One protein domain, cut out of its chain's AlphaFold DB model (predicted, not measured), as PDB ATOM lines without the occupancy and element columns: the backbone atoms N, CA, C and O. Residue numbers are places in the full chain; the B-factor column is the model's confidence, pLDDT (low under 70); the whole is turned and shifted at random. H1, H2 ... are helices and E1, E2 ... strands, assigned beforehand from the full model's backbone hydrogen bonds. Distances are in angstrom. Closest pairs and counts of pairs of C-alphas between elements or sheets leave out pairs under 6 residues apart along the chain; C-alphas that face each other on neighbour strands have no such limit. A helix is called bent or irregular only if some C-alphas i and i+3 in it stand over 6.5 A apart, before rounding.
ATOM      1  N   GLN A   2     113.189  99.792  48.693       93.69
ATOM      2  CA  GLN A   2     112.264  99.522  49.808       93.69
ATOM      3  C   GLN A   2     112.068  98.022  50.094       93.69
ATOM      4  O   GLN A   2     112.043  97.631  51.251       93.69
ATOM      5  N   SER A   3     111.990  97.180  49.055       94.81
ATOM      6  CA  SER A   3     111.903  95.718  49.205       94.81
ATOM      7  C   SER A   3     113.089  95.137  49.977       94.81
ATOM      8  O   SER A   3     112.889  94.446  50.962       94.81
ATOM      9  N   PHE A   4     114.313  95.522  49.602       96.56
ATOM     10  CA  PHE A   4     115.537  95.128  50.303       96.56
ATOM     11  C   PHE A   4     115.518  95.549  51.777       96.56
ATOM     12  O   PHE A   4     115.858  94.749  52.638       96.56
ATOM     13  N   ILE A   5     115.098  96.782  52.084       96.38
ATOM     14  CA  ILE A   5     114.987  97.240  53.476       96.38
ATOM     15  C   ILE A   5     113.969  96.380  54.227       96.38
ATOM     16  O   ILE A   5     114.308  95.831  55.263       96.38
ATOM     17  N   ASN A   6     112.759  96.208  53.690       96.12
ATOM     18  CA  ASN A   6     111.703  95.435  54.348       96.12
ATOM     19  C   ASN A   6     112.119  93.980  54.608       96.12
ATOM     20  O   ASN A   6     111.813  93.447  55.665       96.12
ATOM     21  N   GLU A   7     112.823  93.363  53.658       96.31
ATOM     22  CA  GLU A   7     113.331  91.992  53.776       96.31
ATOM     23  C   GLU A   7     114.463  91.863  54.797       96.31
ATOM     24  O   GLU A   7     114.629  90.795  55.361       96.31
ATOM     25  N   ASN A   8     115.264  92.910  55.031       96.75
ATOM     26  CA  ASN A   8     116.465  92.802  55.866       96.75
ATOM     27  C   ASN A   8     116.325  93.452  57.252       96.75
ATOM     28  O   ASN A   8     117.071  93.099  58.162       96.75
ATOM     29  N   TYR A   9     115.392  94.393  57.433       95.25
ATOM     30  CA  TYR A   9     115.261  95.169  58.672       95.25
ATOM     31  C   TYR A   9     114.876  94.296  59.872       95.25
ATOM     32  O   TYR A   9     115.339  94.547  60.980       95.25
ATOM     33  N   GLU A  10     114.098  93.232  59.659       94.75
ATOM     34  CA  GLU A  10     113.714  92.294  60.726       94.75
ATOM     35  C   GLU A  10     114.905  91.560  61.363       94.75
ATOM     36  O   GLU A  10     114.818  91.132  62.511       94.75
ATOM     37  N   TYR A  11     116.030  91.448  60.647       95.56
ATOM     38  CA  TYR A  11     117.258  90.827  61.151       95.56
ATOM     39  C   TYR A  11     118.184  91.823  61.859       95.56
ATOM     40  O   TYR A  11     119.254  91.435  62.330       95.56
ATOM     41  N   THR A  12     117.814  93.105  61.909       94.56
ATOM     42  CA  THR A  12     118.595  94.132  62.601       94.56
ATOM     43  C   THR A  12     118.210  94.206  64.072       94.56
ATOM     44  O   THR A  12     117.045  94.072  64.441       94.56
ATOM     45  N   GLU A  13     119.203  94.408  64.934       94.88
ATOM     46  CA  GLU A  13     118.965  94.581  66.363       94.88
ATOM     47  C   GLU A  13     118.335  95.954  66.638       94.88
ATOM     48  O   GLU A  13     118.805  96.980  66.142       94.88
ATOM     49  N   ALA A  14     117.285  95.983  67.461       95.25
ATOM     50  CA  ALA A  14     116.659  97.219  67.920       95.25
ATOM     51  C   ALA A  14     117.499  97.871  69.033       95.25
ATOM     52  O   ALA A  14     117.185  97.759  70.218       95.25
ATOM     53  N   ILE A  15     118.582  98.545  68.646       95.69
ATOM     54  CA  ILE A  15     119.525  99.224  69.542       95.69
ATOM     55  C   ILE A  15     119.767 100.665  69.066       95.69
ATOM     56  O   ILE A  15     119.822 100.927  67.863       95.69
ATOM     57  N   SER A  16     119.881 101.626  69.992       96.00
ATOM     58  CA  SER A  16     120.183 103.016  69.614       96.00
ATOM     59  C   SER A  16     121.620 103.147  69.114       96.00
ATOM     60  O   SER A  16     122.500 102.364  69.478       96.00
ATOM     61  N   ILE A  17     121.880 104.163  68.289       95.25
ATOM     62  CA  ILE A  17     123.226 104.419  67.768       95.25
ATOM     63  C   ILE A  17     124.226 104.753  68.884       95.25
ATOM     64  O   ILE A  17     125.404 104.413  68.768       95.25
ATOM     65  N   ASP A  18     123.747 105.356  69.974       94.81
ATOM     66  CA  ASP A  18     124.537 105.689  71.155       94.81
ATOM     67  C   ASP A  18     125.190 104.430  71.734       94.81
ATOM     68  O   ASP A  18     126.414 104.326  71.769       94.81
ATOM     69  N   TYR A  19     124.379 103.414  72.043       94.25
ATOM     70  CA  TYR A  19     124.852 102.131  72.568       94.25
ATOM     71  C   TYR A  19     125.541 101.258  71.512       94.25
ATOM     72  O   TYR A  19     126.482 100.512  71.808       94.25
ATOM     73  N   ALA A  20     125.055 101.287  70.270       95.56
ATOM     74  CA  ALA A  20     125.580 100.432  69.212       95.56
ATOM     75  C   ALA A  20     126.999 100.838  68.802       95.56
ATOM     76  O   ALA A  20     127.827  99.954  68.565       95.56
ATOM     77  N   LEU A  21     127.266 102.149  68.744       95.25
ATOM     78  CA  LEU A  21     128.468 102.717  68.143       95.25
ATOM     79  C   LEU A  21     129.120 103.812  68.995       95.25
ATOM     80  O   LEU A  21     130.312 103.699  69.272       95.25
ATOM     81  N   LEU A  22     128.391 104.870  69.375       96.69
ATOM     82  CA  LEU A  22     129.020 106.088  69.912       96.69
ATOM     83  C   LEU A  22     129.751 105.839  71.234       96.69
ATOM     84  O   LEU A  22     130.857 106.337  71.411       96.69
ATOM     85  N   GLU A  23     129.193 105.018  72.125       95.94
ATOM     86  CA  GLU A  23     129.826 104.655  73.401       95.94
ATOM     87  C   GLU A  23     131.052 103.741  73.247       95.94
ATOM     88  O   GLU A  23     131.843 103.599  74.177       95.94
ATOM     89  N   LYS A  24     131.212 103.096  72.085       96.44
ATOM     90  CA  LYS A  24     132.286 102.127  71.811       96.44
ATOM     91  C   LYS A  24     133.394 102.690  70.924       96.44
ATOM     92  O   LYS A  24     134.373 101.993  70.675       96.44
ATOM     93  N   SER A  25     133.207 103.890  70.382       96.56
ATOM     94  CA  SER A  25     134.127 104.499  69.427       96.56
ATOM     95  C   SER A  25     135.128 105.397  70.144       96.56
ATOM     96  O   SER A  25     134.737 106.310  70.866       96.56
ATOM     97  N   ASP A  26     136.415 105.189  69.875       96.44
ATOM     98  CA  ASP A  26     137.482 106.073  70.359       96.44
ATOM     99  C   ASP A  26     137.598 107.370  69.523       96.44
ATOM    100  O   ASP A  26     138.232 108.335  69.948       96.44
ATOM    101  N   ASP A  27     136.946 107.429  68.354       96.81
ATOM    102  CA  ASP A  27     136.995 108.551  67.405       96.81
ATOM    103  C   ASP A  27     135.737 109.438  67.479       96.81
ATOM    104  O   ASP A  27     135.059 109.692  66.479       96.81
ATOM    105  N   VAL A  28     135.392 109.910  68.681       96.50
ATOM    106  CA  VAL A  28     134.239 110.800  68.917       96.50
ATOM    107  C   VAL A  28     134.710 112.193  69.327       96.50
ATOM    108  O   VAL A  28     135.474 112.362  70.274       96.50
ATOM    109  N   TYR A  29     134.204 113.218  68.639       96.06
ATOM    110  CA  TYR A  29     134.492 114.624  68.922       96.06
ATOM    111  C   TYR A  29     133.190 115.380  69.198       96.06
ATOM    112  O   TYR A  29     132.190 115.171  68.513       96.06
ATOM    113  N   VAL A  30     133.209 116.286  70.179       95.06
ATOM    114  CA  VAL A  30     132.037 117.070  70.600       95.06
ATOM    115  C   VAL A  30     132.308 118.556  70.397       95.06
ATOM    116  O   VAL A  30     133.345 119.068  70.815       95.06
ATOM    117  N   ILE A  31     131.354 119.263  69.788       95.19
ATOM    118  CA  ILE A  31     131.381 120.723  69.670       95.19
ATOM    119  C   ILE A  31     130.338 121.291  70.640       95.19
ATOM    120  O   ILE A  31     129.150 121.013  70.462       95.19
ATOM    121  N   PRO A  32     130.739 122.072  71.661       93.56
ATOM    122  CA  PRO A  32     129.784 122.674  72.579       93.56
ATOM    123  C   PRO A  32     128.925 123.710  71.850       93.56
ATOM    124  O   PRO A  32     129.425 124.521  71.068       93.56
ATOM    125  N   SER A  33     127.629 123.695  72.142       92.50
ATOM    126  CA  SER A  33     126.678 124.686  71.652       92.50
ATOM    127  C   SER A  33     126.372 125.730  72.727       92.50
ATOM    128  O   SER A  33     126.303 125.408  73.912       92.50
ATOM    129  N   SER A  34     126.173 126.981  72.308       93.25
ATOM    130  CA  SER A  34     125.745 128.089  73.170       93.25
ATOM    131  C   SER A  34     124.265 128.449  73.013       93.25
ATOM    132  O   SER A  34     123.809 129.409  73.632       93.25
ATOM    133  N   PHE A  35     123.519 127.745  72.156       87.94
ATOM    134  CA  PHE A  35     122.075 127.936  72.036       87.94
ATOM    135  C   PHE A  35     121.327 126.998  72.988       87.94
ATOM    136  O   PHE A  35     121.785 125.895  73.277       87.94
ATOM    137  N   GLY A  36     120.160 127.438  73.463       78.25
ATOM    138  CA  GLY A  36     119.256 126.569  74.209       78.25
ATOM    139  C   GLY A  36     118.737 125.463  73.295       78.25
ATOM    140  O   GLY A  36     118.166 125.751  72.244       78.25
ATOM    141  N   TRP A  37     118.955 124.215  73.689       78.81
ATOM    142  CA  TRP A  37     118.391 123.038  73.043       78.81
ATOM    143  C   TRP A  37     117.652 122.221  74.096       78.81
ATOM    144  O   TRP A  37     118.120 122.102  75.227       78.81
ATOM    145  N   ASP A  38     116.500 121.689  73.716       71.06
ATOM    146  CA  ASP A  38     115.696 120.790  74.534       71.06
ATOM    147  C   ASP A  38     115.083 119.745  73.603       71.06
ATOM    148  O   ASP A  38     114.755 120.046  72.448       71.06
ATOM    149  N   ASP A  39     114.962 118.520  74.096       69.31
ATOM    150  CA  ASP A  39     114.352 117.425  73.357       69.31
ATOM    151  C   ASP A  39     112.834 117.606  73.424       69.31
ATOM    152  O   ASP A  39     112.157 117.194  74.374       69.31
ATOM    153  N   VAL A  40     112.292 118.337  72.445       63.41
ATOM    154  CA  VAL A  40     110.858 118.626  72.348       63.41
ATOM    155  C   VAL A  40     110.119 117.344  71.960       63.41
ATOM    156  O   VAL A  40     109.758 117.120  70.808       63.41
ATOM    157  N   GLY A  41     109.885 116.505  72.963       65.75
ATOM    158  CA  GLY A  41     109.146 115.251  72.849       65.75
ATOM    159  C   GLY A  41     108.354 114.883  74.104       65.75
ATOM    160  O   GLY A  41     107.509 113.990  74.041       65.75
ATOM    161  N   SER A  42     108.576 115.571  75.233       74.75
ATOM    162  CA  SER A  42     107.825 115.353  76.473       74.75
ATOM    163  C   SER A  42     106.772 116.438  76.712       74.75
ATOM    164  O   SER A  42     106.905 117.592  76.303       74.75
ATOM    165  N   TRP A  43     105.708 116.077  77.427       82.75
ATOM    166  CA  TRP A  43     104.686 117.028  77.875       82.75
ATOM    167  C   TRP A  43     105.252 118.092  78.829       82.75
ATOM    168  O   TRP A  43     104.689 119.177  78.955       82.75
ATOM    169  N   GLU A  44     106.404 117.827  79.447       80.62
ATOM    170  CA  GLU A  44     107.135 118.791  80.274       80.62
ATOM    171  C   GLU A  44     107.744 119.908  79.422       80.62
ATOM    172  O   GLU A  44     107.767 121.061  79.848       80.62
ATOM    173  N   ALA A  45     108.211 119.594  78.207       79.94
ATOM    174  CA  ALA A  45     108.731 120.602  77.284       79.94
ATOM    175  C   ALA A  45     107.635 121.610  76.906       79.94
ATOM    176  O   ALA A  45     107.891 122.811  76.814       79.94
ATOM    177  N   LEU A  46     106.388 121.149  76.768       81.44
ATOM    178  CA  LEU A  46     105.253 122.044  76.546       81.44
ATOM    179  C   LEU A  46     105.037 122.993  77.727       81.44
ATOM    180  O   LEU A  46     104.829 124.179  77.492       81.44
ATOM    181  N   ASP A  47     105.154 122.526  78.971       81.81
ATOM    182  CA  ASP A  47     105.053 123.413  80.135       81.81
ATOM    183  C   ASP A  47     106.198 124.439  80.226       81.81
ATOM    184  O   ASP A  47     106.012 125.554  80.721       81.81
ATOM    185  N   ARG A  48     107.395 124.084  79.747       81.38
ATOM    186  CA  ARG A  48     108.554 124.989  79.742       81.38
ATOM    187  C   ARG A  48     108.451 126.080  78.681       81.38
ATOM    188  O   ARG A  48     108.802 127.223  78.965       81.38
ATOM    189  N   TYR A  49     107.998 125.733  77.478       83.25
ATOM    190  CA  TYR A  49     108.081 126.623  76.314       83.25
ATOM    191  C   TYR A  49     106.779 127.299  75.916       83.25
ATOM    192  O   TYR A  49     106.810 128.250  75.134       83.25
ATOM    193  N   ARG A  50     105.627 126.823  76.397       86.25
ATOM    194  CA  ARG A  50     104.361 127.496  76.110       86.25
ATOM    195  C   ARG A  50     104.177 128.720  76.990       86.25
ATOM    196  O   ARG A  50     104.640 128.785  78.126       86.25
ATOM    197  N   GLU A  51     103.472 129.690  76.421       88.50
ATOM    198  CA  GLU A  51     103.035 130.873  77.143       88.50
ATOM    199  C   GLU A  51     102.141 130.456  78.312       88.50
ATOM    200  O   GLU A  51     101.258 129.605  78.172       88.50
ATOM    201  N   LYS A  52     102.418 131.050  79.471       94.50
ATOM    202  CA  LYS A  52     101.654 130.857  80.697       94.50
ATOM    203  C   LYS A  52     100.722 132.037  80.885       94.50
ATOM    204  O   LYS A  52     101.104 133.176  80.618       94.50
ATOM    205  N   ASP A  53      99.521 131.768  81.376       93.50
ATOM    206  CA  ASP A  53      98.642 132.833  81.841       93.50
ATOM    207  C   ASP A  53      99.184 133.492  83.127       93.50
ATOM    208  O   ASP A  53     100.216 133.104  83.685       93.50
ATOM    209  N   SER A  54      98.465 134.497  83.630       93.62
ATOM    210  CA  SER A  54      98.834 135.229  84.849       93.62
ATOM    211  C   SER A  54      98.940 134.363  86.109       93.62
ATOM    212  O   SER A  54      99.555 134.792  87.082       93.62
ATOM    213  N   SER A  55      98.334 133.176  86.106       93.94
ATOM    214  CA  SER A  55      98.318 132.229  87.222       93.94
ATOM    215  C   SER A  55      99.259 131.040  86.986       93.94
ATOM    216  O   SER A  55      99.234 130.074  87.746       93.94
ATOM    217  N   GLY A  56     100.101 131.093  85.947       93.88
ATOM    218  CA  GLY A  56     101.080 130.054  85.636       93.88
ATOM    219  C   GLY A  56     100.513 128.845  84.889       93.88
ATOM    220  O   GLY A  56     101.225 127.848  84.753       93.88
ATOM    221  N   ASN A  57      99.266 128.902  84.409       96.12
ATOM    222  CA  ASN A  57      98.668 127.802  83.662       96.12
ATOM    223  C   ASN A  57      99.122 127.818  82.201       96.12
ATOM    224  O   ASN A  57      99.179 128.868  81.564       96.12
ATOM    225  N   VAL A  58      99.358 126.633  81.653       96.19
ATOM    226  CA  VAL A  58      99.556 126.397  80.225       96.19
ATOM    227  C   VAL A  58      98.285 125.777  79.670       96.19
ATOM    228  O   VAL A  58      97.929 124.655  80.032       96.19
ATOM    229  N   LEU A  59      97.601 126.507  78.790       95.25
ATOM    230  CA  LEU A  59      96.337 126.090  78.186       95.25
ATOM    231  C   LEU A  59      96.513 125.939  76.676       95.25
ATOM    232  O   LEU A  59      96.918 126.877  75.990       95.25
ATOM    233  N   VAL A  60      96.198 124.761  76.150       93.56
ATOM    234  CA  VAL A  60      96.250 124.455  74.718       93.56
ATOM    235  C   VAL A  60      94.894 123.915  74.276       93.56
ATOM    236  O   VAL A  60      94.332 123.032  74.923       93.56
ATOM    237  N   GLY A  61      94.375 124.436  73.162       92.88
ATOM    238  CA  GLY A  61      93.061 124.060  72.638       92.88
ATOM    239  C   GLY A  61      91.908 124.703  73.411       92.88
ATOM    240  O   GLY A  61      92.036 125.805  73.949       92.88
ATOM    241  N   SER A  62      90.766 124.019  73.456       94.69
ATOM    242  CA  SER A  62      89.554 124.504  74.124       94.69
ATOM    243  C   SER A  62      89.590 124.198  75.623       94.69
ATOM    244  O   SER A  62      88.884 123.317  76.115       94.69
ATOM    245  N   ALA A  63      90.433 124.926  76.354       95.50
ATOM    246  CA  ALA A  63      90.642 124.753  77.787       95.50
ATOM    247  C   ALA A  63      90.364 126.044  78.569       95.50
ATOM    248  O   ALA A  63      90.700 127.143  78.126       95.50
ATOM    249  N   LYS A  64      89.775 125.912  79.760       95.25
ATOM    250  CA  LYS A  64      89.581 127.019  80.698       95.25
ATOM    251  C   LYS A  64      89.855 126.582  82.130       95.25
ATOM    252  O   LYS A  64      89.519 125.477  82.534       95.25
ATOM    253  N   VAL A  65      90.429 127.492  82.901       95.81
ATOM    254  CA  VAL A  65      90.717 127.314  84.324       95.81
ATOM    255  C   VAL A  65      89.980 128.383  85.125       95.81
ATOM    256  O   VAL A  65      89.822 129.517  84.664       95.81
ATOM    257  N   VAL A  66      89.482 128.017  86.302       96.00
ATOM    258  CA  VAL A  66      88.729 128.896  87.206       96.00
ATOM    259  C   VAL A  66      89.258 128.691  88.621       96.00
ATOM    260  O   VAL A  66      89.331 127.559  89.087       96.00
ATOM    261  N   ASN A  67      89.648 129.764  89.314       94.75
ATOM    262  CA  ASN A  67      90.217 129.686  90.671       94.75
ATOM    263  C   ASN A  67      91.328 128.620  90.793       94.75
ATOM    264  O   ASN A  67      91.292 127.800  91.700       94.75
ATOM    265  N   SER A  68      92.228 128.575  89.809       94.19
ATOM    266  CA  SER A  68      93.225 127.512  89.627       94.19
ATOM    267  C   SER A  68      94.542 128.097  89.093       94.19
ATOM    268  O   SER A  68      94.523 129.097  88.362       94.19
ATOM    269  N   GLY A  69      95.670 127.469  89.408       94.50
ATOM    270  CA  GLY A  69      97.017 127.930  89.094       94.50
ATOM    271  C   GLY A  69      97.991 126.804  88.760       94.50
ATOM    272  O   GLY A  69      97.814 125.644  89.129       94.50
ATOM    273  N   SER A  70      99.050 127.163  88.036       95.31
ATOM    274  CA  SER A  70     100.146 126.260  87.672       95.31
ATOM    275  C   SER A  70      99.748 124.989  86.902       95.31
ATOM    276  O   SER A  70     100.547 124.061  86.835       95.31
ATOM    277  N   ASN A  71      98.583 124.919  86.254       96.69
ATOM    278  CA  ASN A  71      98.134 123.706  85.558       96.69
ATOM    279  C   ASN A  71      98.669 123.571  84.130       96.69
ATOM    280  O   ASN A  71      98.977 124.560  83.473       96.69
ATOM    281  N   LEU A  72      98.713 122.341  83.619       96.44
ATOM    282  CA  LEU A  72      98.938 122.038  82.204       96.44
ATOM    283  C   LEU A  72      97.679 121.395  81.615       96.44
ATOM    284  O   LEU A  72      97.403 120.230  81.876       96.44
ATOM    285  N   VAL A  73      96.918 122.132  80.810       96.31
ATOM    286  CA  VAL A  73      95.673 121.636  80.210       96.31
ATOM    287  C   VAL A  73      95.796 121.626  78.694       96.31
ATOM    288  O   VAL A  73      95.961 122.671  78.066       96.31
ATOM    289  N   ILE A  74      95.701 120.441  78.102       94.56
ATOM    290  CA  ILE A  74      95.811 120.220  76.663       94.56
ATOM    291  C   ILE A  74      94.541 119.529  76.186       94.56
ATOM    292  O   ILE A  74      94.292 118.366  76.495       94.56
ATOM    293  N   SER A  75      93.750 120.273  75.425       94.75
ATOM    294  CA  SER A  75      92.525 119.823  74.776       94.75
ATOM    295  C   SER A  75      92.779 119.620  73.284       94.75
ATOM    296  O   SER A  75      93.395 120.469  72.634       94.75
ATOM    297  N   SER A  76      92.275 118.506  72.749       92.25
ATOM    298  CA  SER A  76      92.334 118.200  71.317       92.25
ATOM    299  C   SER A  76      90.941 118.215  70.683       92.25
ATOM    300  O   SER A  76      90.759 118.836  69.637       92.25
ATOM    301  N   ASN A  77      89.944 117.585  71.316       93.00
ATOM    302  CA  ASN A  77      88.579 117.481  70.785       93.00
ATOM    303  C   ASN A  77      87.505 117.984  71.757       93.00
ATOM    304  O   ASN A  77      86.401 118.314  71.324       93.00
ATOM    305  N   HIS A  78      87.796 118.041  73.060       93.75
ATOM    306  CA  HIS A  78      86.796 118.348  74.085       93.75
ATOM    307  C   HIS A  78      86.994 119.723  74.721       93.75
ATOM    308  O   HIS A  78      88.116 120.182  74.904       93.75
ATOM    309  N   ASN A  79      85.902 120.366  75.141       96.19
ATOM    310  CA  ASN A  79      85.998 121.535  76.014       96.19
ATOM    311  C   ASN A  79      86.357 121.072  77.431       96.19
ATOM    312  O   ASN A  79      85.580 120.340  78.046       96.19
ATOM    313  N   ILE A  80      87.504 121.505  77.951       96.81
ATOM    314  CA  ILE A  80      87.985 121.136  79.287       96.81
ATOM    315  C   ILE A  80      87.880 122.350  80.208       96.81
ATOM    316  O   ILE A  80      88.373 123.429  79.882       96.81
ATOM    317  N   VAL A  81      87.251 122.169  81.370       96.75
ATOM    318  CA  VAL A  81      87.183 123.185  82.427       96.75
ATOM    319  C   VAL A  81      87.745 122.597  83.714       96.75
ATOM    320  O   VAL A  81      87.292 121.543  84.154       96.75
ATOM    321  N   VAL A  82      88.720 123.282  84.310       97.06
ATOM    322  CA  VAL A  82      89.308 122.931  85.610       97.06
ATOM    323  C   VAL A  82      88.946 124.017  86.618       97.06
ATOM    324  O   VAL A  82      89.130 125.203  86.342       97.06
ATOM    325  N   GLU A  83      88.422 123.618  87.772       97.38
ATOM    326  CA  GLU A  83      88.040 124.531  88.849       97.38
ATOM    327  C   GLU A  83      88.673 124.103  90.174       97.38
ATOM    328  O   GLU A  83      88.550 122.945  90.570       97.38
ATOM    329  N   GLY A  84      89.306 125.047  90.873       97.00
ATOM    330  CA  GLY A  84      89.820 124.852  92.232       97.00
ATOM    331  C   GLY A  84      90.973 123.856  92.370       97.00
ATOM    332  O   GLY A  84      91.214 123.392  93.484       97.00
ATOM    333  N   LEU A  85      91.644 123.489  91.275       97.56
ATOM    334  CA  LEU A  85      92.760 122.543  91.291       97.56
ATOM    335  C   LEU A  85      94.032 123.230  90.822       97.56
ATOM    336  O   LEU A  85      94.033 123.885  89.782       97.56
ATOM    337  N   ASP A  86      95.110 123.011  91.562       97.38
ATOM    338  CA  ASP A  86      96.428 123.557  91.269       97.38
ATOM    339  C   ASP A  86      97.424 122.425  91.002       97.38
ATOM    340  O   ASP A  86      97.262 121.307  91.497       97.38
ATOM    341  N   ASP A  87      98.467 122.731  90.229       96.94
ATOM    342  CA  ASP A  87      99.594 121.831  89.962       96.94
ATOM    343  C   ASP A  87      99.187 120.460  89.382       96.94
ATOM    344  O   ASP A  87      99.806 119.431  89.675       96.94
ATOM    345  N   ILE A  88      98.172 120.427  88.510       97.56
ATOM    346  CA  ILE A  88      97.765 119.224  87.771       97.56
ATOM    347  C   ILE A  88      98.073 119.322  86.275       97.56
ATOM    348  O   ILE A  88      98.223 120.407  85.707       97.56
ATOM    349  N   TYR A  89      98.126 118.169  85.611       96.56
ATOM    350  CA  TYR A  89      97.959 118.082  84.168       96.56
ATOM    351  C   TYR A  89      96.604 117.463  83.817       96.56
ATOM    352  O   TYR A  89      96.118 116.560  84.498       96.56
ATOM    353  N   VAL A  90      96.025 117.928  82.713       96.62
ATOM    354  CA  VAL A  90      94.898 117.308  82.015       96.62
ATOM    355  C   VAL A  90      95.260 117.278  80.537       96.62
ATOM    356  O   VAL A  90      95.336 118.324  79.901       96.62
ATOM    357  N   ILE A  91      95.527 116.097  79.992       94.94
ATOM    358  CA  ILE A  91      96.026 115.935  78.623       94.94
ATOM    359  C   ILE A  91      95.097 115.012  77.852       94.94
ATOM    360  O   ILE A  91      94.932 113.846  78.206       94.94
ATOM    361  N   GLU A  92      94.522 115.527  76.772       93.75
ATOM    362  CA  GLU A  92      93.780 114.738  75.802       93.75
ATOM    363  C   GLU A  92      94.711 114.252  74.683       93.75
ATOM    364  O   GLU A  92      95.236 115.053  73.906       93.75
ATOM    365  N   SER A  93      94.899 112.935  74.584       88.94
ATOM    366  CA  SER A  93      95.720 112.300  73.550       88.94
ATOM    367  C   SER A  93      95.208 110.901  73.233       88.94
ATOM    368  O   SER A  93      94.820 110.169  74.138       88.94
ATOM    369  N   ASP A  94      95.242 110.512  71.957       85.44
ATOM    370  CA  ASP A  94      94.932 109.144  71.502       85.44
ATOM    371  C   ASP A  94      93.545 108.648  71.964       85.44
ATOM    372  O   ASP A  94      93.352 107.491  72.328       85.44
ATOM    373  N   GLY A  95      92.565 109.561  71.987       88.31
ATOM    374  CA  GLY A  95      91.195 109.289  72.441       88.31
ATOM    375  C   GLY A  95      91.034 109.155  73.960       88.31
ATOM    376  O   GLY A  95      89.943 108.836  74.429       88.31
ATOM    377  N   LYS A  96      92.093 109.411  74.734       91.62
ATOM    378  CA  LYS A  96      92.115 109.317  76.195       91.62
ATOM    379  C   LYS A  96      92.295 110.693  76.820       91.62
ATOM    380  O   LYS A  96      92.925 111.574  76.239       91.62
ATOM    381  N   ILE A  97      91.777 110.849  78.035       94.88
ATOM    382  CA  ILE A  97      92.038 112.007  78.892       94.88
ATOM    383  C   ILE A  97      92.863 111.509  80.074       94.88
ATOM    384  O   ILE A  97      92.412 110.676  80.857       94.88
ATOM    385  N   LEU A  98      94.085 112.015  80.179       94.88
ATOM    386  CA  LEU A  98      95.048 111.652  81.205       94.88
ATOM    387  C   LEU A  98      95.123 112.792  82.213       94.88
ATOM    388  O   LEU A  98      95.326 113.944  81.831       94.88
ATOM    389  N   ILE A  99      94.954 112.468  83.494       96.31
ATOM    390  CA  ILE A  99      94.899 113.446  84.584       96.31
ATOM    391  C   ILE A  99      95.836 112.995  85.696       96.31
ATOM    392  O   ILE A  99      95.841 111.820  86.064       96.31
ATOM    393  N   GLY A 100      96.606 113.923  86.249       96.06
ATOM    394  CA  GLY A 100      97.476 113.636  87.382       96.06
ATOM    395  C   GLY A 100      98.219 114.867  87.886       96.06
ATOM    396  O   GLY A 100      98.052 115.956  87.339       96.06
ATOM    397  N   PRO A 101      99.051 114.713  88.928       96.75
ATOM    398  CA  PRO A 101      99.927 115.781  89.389       96.75
ATOM    399  C   PRO A 101     100.874 116.211  88.272       96.75
ATOM    400  O   PRO A 101     101.471 115.365  87.603       96.75
ATOM    401  N   LYS A 102     101.066 117.517  88.099       93.25
ATOM    402  CA  LYS A 102     101.954 118.089  87.082       93.25
ATOM    403  C   LYS A 102     103.394 117.590  87.211       93.25
ATOM    404  O   LYS A 102     104.056 117.386  86.197       93.25
ATOM    405  N   SER A 103     103.847 117.294  88.431       94.12
ATOM    406  CA  SER A 103     105.154 116.672  88.693       94.12
ATOM    407  C   SER A 103     105.335 115.299  88.038       94.12
ATOM    408  O   SER A 103     106.462 114.853  87.870       94.12
ATOM    409  N   ASN A 104     104.241 114.623  87.673       94.06
ATOM    410  CA  ASN A 104     104.251 113.273  87.111       94.06
ATOM    411  C   ASN A 104     103.964 113.267  85.604       94.06
ATOM    412  O   ASN A 104     103.688 112.212  85.036       94.06
ATOM    413  N   VAL A 105     103.997 114.425  84.939       91.12
ATOM    414  CA  VAL A 105     103.613 114.531  83.524       91.12
ATOM    415  C   VAL A 105     104.532 113.718  82.588       91.12
ATOM    416  O   VAL A 105     104.103 113.307  81.510       91.12
ATOM    417  N   ALA A 106     105.758 113.385  83.011       88.88
ATOM    418  CA  ALA A 106     106.637 112.446  82.303       88.88
ATOM    419  C   ALA A 106     105.990 111.063  82.085       88.88
ATOM    420  O   ALA A 106     106.148 110.455  81.025       88.88
ATOM    421  N   ASN A 107     105.189 110.598  83.049       89.81
ATOM    422  CA  ASN A 107     104.581 109.264  83.032       89.81
ATOM    423  C   ASN A 107     103.470 109.137  81.986       89.81
ATOM    424  O   ASN A 107     103.028 108.033  81.682       89.81
ATOM    425  N   VAL A 108     103.012 110.247  81.396       88.56
ATOM    426  CA  VAL A 108     101.951 110.250  80.380       88.56
ATOM    427  C   VAL A 108     102.288 109.323  79.210       88.56
ATOM    428  O   VAL A 108     101.385 108.691  78.671       88.56
ATOM    429  N   LYS A 109     103.571 109.190  78.843       85.31
ATOM    430  CA  LYS A 109     104.005 108.265  77.783       85.31
ATOM    431  C   LYS A 109     103.644 106.811  78.101       85.31
ATOM    432  O   LYS A 109     103.180 106.108  77.216       85.31
ATOM    433  N   GLU A 110     103.819 106.386  79.347       86.56
ATOM    434  CA  GLU A 110     103.475 105.033  79.801       86.56
ATOM    435  C   GLU A 110     101.962 104.879  79.989       86.56
ATOM    436  O   GLU A 110     101.377 103.876  79.587       86.56
ATOM    437  N   LEU A 111     101.300 105.902  80.543       87.81
ATOM    438  CA  LEU A 111      99.854 105.882  80.785       87.81
ATOM    439  C   LEU A 111      99.030 105.798  79.491       87.81
ATOM    440  O   LEU A 111      97.922 105.271  79.512       87.81
ATOM    441  N   LYS A 112      99.559 106.288  78.363       84.69
ATOM    442  CA  LYS A 112      98.923 106.152  77.044       84.69
ATOM    443  C   LYS A 112      98.709 104.704  76.618       84.69
ATOM    444  O   LYS A 112      97.763 104.448  75.883       84.69
ATOM    445  N   GLU A 113      99.526 103.772  77.094       85.00
ATOM    446  CA  GLU A 113      99.398 102.343  76.785       85.00
ATOM    447  C   GLU A 113      98.423 101.628  77.732       85.00
ATOM    448  O   GLU A 113      98.067 100.470  77.524       85.00
TER     449      GLU A 113
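AT A GLANCE: This is residues 2 to 113 of the 115 residues of the protein "Nucleotidyl transferase superfamily protein" of Paeniclostridium sordellii (strain ATCC 9714 / DSM 2141 / JCM 3814 / LMG 15708 / NCIMB 10717 / 211) (UniProt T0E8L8). A small compact body of strands wound in stacked turns has H3 and H4 over one side, and a long free arm, residues 2 to 37 with H1 and H2, sticks out from it. Two turns, E1 to E2 and E3 to E4, and then the hairpin E5 and E6 make two parallel-stacked walls partly face to face: the larger sheet E1 E3 E5 E6, mixed, and the small parallel sheet E2 E4, on its side away from the helices. The printed part has 112 residues, under half of them in named elements, in the order H1 H2 H3 E1 E2 E3 E4 E5 E6 H4; the class is mixed, helices and strands. The whole is only just extended, close to loose, with a radius of gyration of the C-alphas of 20.0 A, and spans 56 by 38 by 22 A.

IN THESE COORDINATES: H1 is residues 2 to 9, 10.3 A long, beginning at C-alpha 2 (112.264, 99.522, 49.808). H2 is residues 17 to 20 and H3 residues 43 to 49, 10.3 A. The strands are E1, 58 to 60; E2, 63 to 66; E3, 72 to 74; E4, 80 to 83; E5, 88 to 93, 15.9 A, beginning at C-alpha 88 (97.765, 119.224, 87.771); and E6, 96 to 101, 16.6 A. H4, residues 102 to 111, is 13.9 A long, ends at C-alpha 111 (99.854, 105.882, 80.785), and is irregular: C-alphas 103 and 106 are 7.8 A apart.

HOW THE PARTS SIT: E1 and E3 are parallel at 2 degrees, with N 60 and O 73 at 2.8 A. E3 and E5 are parallel at 18 degrees, with N 74 and O 90 at 2.8 A. E5 and E6 form an antiparallel hairpin at 163 degrees, with N 91 and O 98 at 2.8 A. In the other sheet E2 and E4 are parallel at 12 degrees, with N 66 and O 82 at 2.8 A. Between the sheets, the closest C-alphas of E2 and E3, Ala 63 and Val 73, are 6.4 A apart. H3 and H4 lie on the same face of the larger sheet, two layers, helices over one face. H3, at a height of 9.2 A over the sheet, is over E3 and runs across the strands, at 72 degrees to E3 on the local plane. H4, at a height of 8.1 A, is over E6 and only just over E5, on which 3 of its C-alphas fall; it runs along the strands, at 25 degrees to E6 on the local plane. H3 and H4 touch, closest at the C-alphas of Trp 43 and Val 105, 6.3 A, at a steep tilt of 44 degrees, opposite ways. H1 and H2 are apart from each other and not on the larger sheet. Every O i to N i+4 pair is within hydrogen-bond range in H1 and H3; H2 is too short for such a pair; H4 has 1 of 6, and 5 of 7 O i to N i+3 pairs.

THE WHOLE: The farthest C-alphas, Phe 4 and Asn 67, are 58.9 A apart. Without the free stretch the body spans 31 by 27 by 19 A. The printed part has no cut, and the link H2 to H3, 22 residues, is long. Mean pLDDT of the printed part is 91.9; residues 39 to 41 are under 70.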